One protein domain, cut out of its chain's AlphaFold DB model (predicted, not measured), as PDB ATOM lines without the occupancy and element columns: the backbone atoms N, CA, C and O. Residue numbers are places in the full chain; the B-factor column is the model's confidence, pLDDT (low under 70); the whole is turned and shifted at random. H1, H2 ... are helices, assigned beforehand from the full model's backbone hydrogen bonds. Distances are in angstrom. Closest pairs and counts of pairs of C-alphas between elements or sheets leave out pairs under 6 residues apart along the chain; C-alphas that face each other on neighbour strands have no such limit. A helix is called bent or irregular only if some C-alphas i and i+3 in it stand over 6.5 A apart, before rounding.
ATOM      1  N   LYS A 385      17.722 -49.192  14.849       84.81
ATOM      2  CA  LYS A 385      17.010 -50.028  15.822       84.81
ATOM      3  C   LYS A 385      17.600 -49.909  17.233       84.81
ATOM      4  O   LYS A 385      16.856 -49.850  18.199       84.81
ATOM      5  N   ILE A 386      18.928 -49.816  17.330       83.38
ATOM      6  CA  ILE A 386      19.649 -49.658  18.599       83.38
ATOM      7  C   ILE A 386      19.416 -48.253  19.158       83.38
ATOM      8  O   ILE A 386      19.186 -48.105  20.352       83.38
ATOM      9  N   LEU A 387      19.427 -47.222  18.305       85.19
ATOM     10  CA  LEU A 387      19.122 -45.855  18.728       85.19
ATOM     11  C   LEU A 387      17.703 -45.746  19.304       85.19
ATOM     12  O   LEU A 387      17.523 -45.129  20.350       85.19
ATOM     13  N   GLN A 388      16.719 -46.383  18.661       83.75
ATOM     14  CA  GLN A 388      15.335 -46.392  19.134       83.75
ATOM     15  C   GLN A 388      15.195 -47.060  20.510       83.75
ATOM     16  O   GLN A 388      14.493 -46.535  21.372       83.75
ATOM     17  N   ASP A 389      15.888 -48.181  20.731       86.75
ATOM     18  CA  ASP A 389      15.900 -48.869  22.026       86.75
ATOM     19  C   ASP A 389      16.580 -48.013  23.115       86.75
ATOM     20  O   ASP A 389      16.076 -47.929  24.232       86.75
ATOM     21  N   LEU A 390      17.680 -47.319  22.790       84.94
ATOM     22  CA  LEU A 390      18.395 -46.434  23.725       84.94
ATOM     23  C   LEU A 390      17.622 -45.145  24.052       84.94
ATOM     24  O   LEU A 390      17.731 -44.636  25.162       84.94
ATOM     25  N   GLN A 391      16.836 -44.618  23.111       83.81
ATOM     26  CA  GLN A 391      15.953 -43.467  23.344       83.81
ATOM     27  C   GLN A 391      14.723 -43.819  24.192       83.81
ATOM     28  O   GLN A 391      14.102 -42.920  24.755       83.81
ATOM     29  N   ALA A 392      14.344 -45.097  24.265       84.94
ATOM     30  CA  ALA A 392      13.213 -45.569  25.064       84.94
ATOM     31  C   ALA A 392      13.582 -45.872  26.530       84.94
ATOM     32  O   ALA A 392      12.686 -46.091  27.345       84.94
ATOM     33  N   ASP A 393      14.874 -45.904  26.858       89.25
ATOM     34  CA  ASP A 393      15.386 -46.160  28.203       89.25
ATOM     35  C   ASP A 393      15.339 -44.887  29.072       89.25
ATOM     36  O   ASP A 393      15.872 -43.844  28.689       89.25
ATOM     37  N   GLU A 394      14.689 -44.960  30.241       82.62
ATOM     38  CA  GLU A 394      14.441 -43.800  31.117       82.62
ATOM     39  C   GLU A 394      15.722 -43.187  31.713       82.62
ATOM     40  O   GLU A 394      15.741 -41.989  32.005       82.62
ATOM     41  N   ASP A 395      16.795 -43.972  31.865       84.88
ATOM     42  CA  ASP A 395      18.061 -43.510  32.442       84.88
ATOM     43  C   ASP A 395      18.989 -42.906  31.369       84.88
ATOM     44  O   ASP A 395      19.727 -41.954  31.641       84.88
ATOM     45  N   LEU A 396      18.959 -43.437  30.140       81.19
ATOM     46  CA  LEU A 396      19.827 -43.010  29.034       81.19
ATOM     47  C   LEU A 396      19.245 -41.881  28.182       81.19
ATOM     48  O   LEU A 396      20.005 -41.027  27.727       81.19
ATOM     49  N   GLN A 397      17.926 -41.828  27.988       81.56
ATOM     50  CA  GLN A 397      17.263 -40.783  27.204       81.56
ATOM     51  C   GLN A 397      17.649 -39.342  27.607       81.56
ATOM     52  O   GLN A 397      17.932 -38.560  26.697       81.56
ATOM     53  N   PRO A 398      17.754 -38.967  28.902       82.88
ATOM     54  CA  PRO A 398      18.175 -37.617  29.287       82.88
ATOM     55  C   PRO A 398      19.674 -37.343  29.074       82.88
ATOM     56  O   PRO A 398      20.095 -36.187  29.137       82.88
ATOM     57  N   LEU A 399      20.488 -38.382  28.852       82.56
ATOM     58  CA  LEU A 399      21.930 -38.278  28.600       82.56
ATOM     59  C   LEU A 399      22.271 -38.235  27.102       82.56
ATOM     60  O   LEU A 399      23.389 -37.861  26.742       82.56
ATOM     61  N   LEU A 400      21.338 -38.629  26.232       78.81
ATOM     62  CA  LEU A 400      21.507 -38.574  24.784       78.81
ATOM     63  C   LEU A 400      21.308 -37.136  24.278       78.81
ATOM     64  O   LEU A 400      20.339 -36.461  24.621       78.81
ATOM     65  N   GLY A 401      22.248 -36.670  23.453       74.94
ATOM     66  CA  GLY A 401      22.144 -35.388  22.756       74.94
ATOM     67  C   GLY A 401      21.176 -35.439  21.571       74.94
ATOM     68  O   GLY A 401      20.513 -36.443  21.313       74.94
ATOM     69  N   THR A 402      21.116 -34.344  20.819       74.25
ATOM     70  CA  THR A 402      20.323 -34.260  19.590       74.25
ATOM     71  C   THR A 402      20.872 -35.189  18.510       74.25
ATOM     72  O   THR A 402      22.082 -35.278  18.305       74.25
ATOM     73  N   GLU A 403      19.980 -35.868  17.787       74.06
ATOM     74  CA  GLU A 403      20.359 -36.600  16.580       74.06
ATOM     75  C   GLU A 403      20.806 -35.605  15.501       74.06
ATOM     76  O   GLU A 403      20.073 -34.674  15.159       74.06
ATOM     77  N   VAL A 404      22.009 -35.803  14.962       71.06
ATOM     78  CA  VAL A 404      22.520 -34.996  13.850       71.06
ATOM     79  C   VAL A 404      21.753 -35.389  12.588       71.06
ATOM     80  O   VAL A 404      21.893 -36.503  12.080       71.06
ATOM     81  N   ALA A 405      20.911 -34.482  12.093       62.50
ATOM     82  CA  ALA A 405      20.079 -34.731  10.924       62.50
ATOM     83  C   ALA A 405      20.941 -35.054   9.685       62.50
ATOM     84  O   ALA A 405      21.881 -34.330   9.361       62.50
ATOM     85  N   GLN A 406      20.587 -36.104   8.932       59.84
ATOM     86  CA  GLN A 406      21.285 -36.526   7.700       59.84
ATOM     87  C   GLN A 406      21.064 -35.586   6.494       59.84
ATOM     88  O   GLN A 406      20.956 -36.037   5.354       59.84
ATOM     89  N   GLN A 407      20.971 -34.275   6.706       63.00
ATOM     90  CA  GLN A 407      20.899 -33.327   5.591       63.00
ATOM     91  C   GLN A 407      22.231 -33.280   4.814       63.00
ATOM     92  O   GLN A 407      22.233 -32.999   3.616       63.00
ATOM     93  N   GLY A 408      23.346 -33.654   5.459       67.50
ATOM     94  CA  GLY A 408      24.684 -33.738   4.869       67.50
ATOM     95  C   GLY A 408      25.429 -35.046   5.170       67.50
ATOM     96  O   GLY A 408      24.937 -35.941   5.856       67.50
ATOM     97  N   ARG A 409      26.648 -35.170   4.628       75.75
ATOM     98  CA  ARG A 409      27.567 -36.283   4.920       75.75
ATOM     99  C   ARG A 409      28.603 -35.842   5.947       75.75
ATOM    100  O   ARG A 409      29.320 -34.876   5.709       75.75
ATOM    101  N   LEU A 410      28.729 -36.594   7.035       78.75
ATOM    102  CA  LEU A 410      29.736 -36.350   8.068       78.75
ATOM    103  C   LEU A 410      31.078 -36.979   7.677       78.75
ATOM    104  O   LEU A 410      31.132 -38.116   7.201       78.75
ATOM    105  N   VAL A 411      32.172 -36.251   7.904       82.12
ATOM    106  CA  VAL A 411      33.540 -36.716   7.640       82.12
ATOM    107  C   VAL A 411      34.339 -36.679   8.934       82.12
ATOM    108  O   VAL A 411      34.483 -35.636   9.564       82.12
ATOM    109  N   ARG A 412      34.900 -37.825   9.332       82.38
ATOM    110  CA  ARG A 412      35.777 -37.903  10.505       82.38
ATOM    111  C   ARG A 412      37.142 -37.296  10.178       82.38
ATOM    112  O   ARG A 412      37.899 -37.876   9.401       82.38
ATOM    113  N   VAL A 413      37.480 -36.187  10.830       84.00
ATOM    114  CA  VAL A 413      38.796 -35.540  10.737       84.00
ATOM    115  C   VAL A 413      39.607 -35.844  12.006       84.00
ATOM    116  O   VAL A 413      39.103 -35.631  13.109       84.00
ATOM    117  N   PRO A 414      40.847 -36.361  11.905       85.62
ATOM    118  CA  PRO A 414      41.734 -36.503  13.061       85.62
ATOM    119  C   PRO A 414      41.975 -35.157  13.757       85.62
ATOM    120  O   PRO A 414      42.184 -34.150  13.083       85.62
ATOM    121  N   ALA A 415      42.002 -35.138  15.095       83.94
ATOM    122  CA  ALA A 415      42.132 -33.902  15.879       83.94
ATOM    123  C   ALA A 415      43.388 -33.079  15.525       83.94
ATOM    124  O   ALA A 415      43.342 -31.854  15.504       83.94
ATOM    125  N   GLU A 416      44.483 -33.756  15.173       88.06
ATOM    126  CA  GLU A 416      45.742 -33.153  14.712       88.06
ATOM    127  C   GLU A 416      45.620 -32.379  13.388       88.06
ATOM    128  O   GLU A 416      46.339 -31.406  13.177       88.06
ATOM    129  N   ASN A 417      44.678 -32.763  12.520       89.12
ATOM    130  CA  ASN A 417      44.488 -32.155  11.201       89.12
ATOM    131  C   ASN A 417      43.385 -31.091  11.191       89.12
ATOM    132  O   ASN A 417      43.309 -30.309  10.246       89.12
ATOM    133  N   LEU A 418      42.535 -31.046  12.222       87.00
ATOM    134  CA  LEU A 418      41.346 -30.195  12.240       87.00
ATOM    135  C   LEU A 418      41.683 -28.713  12.060       87.00
ATOM    136  O   LEU A 418      41.080 -28.053  11.220       87.00
ATOM    137  N   ALA A 419      42.677 -28.206  12.795       87.25
ATOM    138  CA  ALA A 419      43.086 -26.805  12.702       87.25
ATOM    139  C   ALA A 419      43.498 -26.427  11.270       87.25
ATOM    140  O   ALA A 419      43.073 -25.394  10.755       87.25
ATOM    141  N   ARG A 420      44.257 -27.306  10.602       88.50
ATOM    142  CA  ARG A 420      44.708 -27.092   9.225       88.50
ATOM    143  C   ARG A 420      43.567 -27.190   8.212       88.50
ATOM    144  O   ARG A 420      43.555 -26.442   7.242       88.50
ATOM    145  N   VAL A 421      42.610 -28.096   8.424       87.44
ATOM    146  CA  VAL A 421      41.420 -28.220   7.568       87.44
ATOM    147  C   VAL A 421      40.555 -26.965   7.663       87.44
ATOM    148  O   VAL A 421      40.184 -26.416   6.631       87.44
ATOM    149  N   VAL A 422      40.285 -26.471   8.874       86.88
ATOM    150  CA  VAL A 422      39.501 -25.242   9.086       86.88
ATOM    151  C   VAL A 422      40.185 -24.032   8.451       86.88
ATOM    152  O   VAL A 422      39.520 -23.229   7.803       86.88
ATOM    153  N   GLU A 423      41.504 -23.912   8.600       87.25
ATOM    154  CA  GLU A 423      42.292 -22.852   7.962       87.25
ATOM    155  C   GLU A 423      42.154 -22.892   6.431       87.25
ATOM    156  O   GLU A 423      41.787 -21.884   5.833       87.25
ATOM    157  N   LEU A 424      42.338 -24.061   5.804       85.25
ATOM    158  CA  LEU A 424      42.211 -24.224   4.350       85.25
ATOM    159  C   LEU A 424      40.793 -23.937   3.834       85.25
ATOM    160  O   LEU A 424      40.633 -23.317   2.788       85.25
ATOM    161  N   LEU A 425      39.757 -24.368   4.558       85.50
ATOM    162  CA  LEU A 425      38.368 -24.099   4.180       85.50
ATOM    163  C   LEU A 425      38.058 -22.599   4.218       85.50
ATOM    164  O   LEU A 425      37.447 -22.080   3.282       85.50
ATOM    165  N   LYS A 426      38.546 -21.892   5.245       83.38
ATOM    166  CA  LYS A 426      38.435 -20.431   5.342       83.38
ATOM    167  C   LYS A 426      39.230 -19.726   4.242       83.38
ATOM    168  O   LYS A 426      38.710 -18.801   3.627       83.38
ATOM    169  N   GLU A 427      40.448 -20.181   3.937       81.50
ATOM    170  CA  GLU A 427      41.254 -19.665   2.815       81.50
ATOM    171  C   GLU A 427      40.555 -19.845   1.458       81.50
ATOM    172  O   GLU A 427      40.671 -18.995   0.574       81.50
ATOM    173  N   TRP A 428      39.810 -20.938   1.276       80.50
ATOM    174  CA  TRP A 428      39.025 -21.179   0.063       80.50
ATOM    175  C   TRP A 428      37.715 -20.388   0.015       80.50
ATOM    176  O   TRP A 428      37.107 -20.330  -1.049       80.50
ATOM    177  N   GLY A 429      37.321 -19.733   1.110       75.50
ATOM    178  CA  GLY A 429      36.149 -18.860   1.176       75.50
ATOM    179  C   GLY A 429      34.877 -19.521   1.707       75.50
ATOM    180  O   GLY A 429      33.803 -18.966   1.502       75.50
TER     181      GLY A 429
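AT A GLANCE: This is residues 385 to 429 of the 433 residues of the protein "Helicase_C_3 domain-containing protein" of Ktedonobacter sp (UniProt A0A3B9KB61). Two helices stand far apart at the two ends of an extended chain, the short H1 at one end and the longer H2 at the other, with a long looping stretch, residues 392 to 414, strung between them. No core is formed, and residues 404 to 412 of that stretch stand free. The printed part has 45 residues with two named helices, H1 then H2, and no named strand; the class is all helix, with under half of the residues in named elements. The whole is extended, with a radius of gyration of the C-alphas of 16.4 A and spans of 45 by 23 by 15 A.

IN THESE COORDINATES: H1, residues 385 to 391, begins at C-alpha 385 at (17.010, -50.028, 15.822). H2, residues 415 to 428, runs 20.5 A from C-alpha 415 at (42.132, -33.902, 15.879) to C-alpha 428 at (39.025, -21.179, 0.063). H2 is irregular: C-alphas 416 and 419 are 7.2 A apart.

HOW THE PARTS SIT: H1 and H2 are apart, with no C-alpha of the one within 8 A of the other. Every O i to N i+4 pair is within hydrogen-bond range in H1, and 8 of 10 are in H2.

THE WHOLE: The C-alphas of Glu 394 and Glu 427, the two farthest apart, are 45.9 A from each other. The link from H1 to H2 is long, with 23 residues. The printed part has no cut. Residues 405 to 408 have pLDDT under 70.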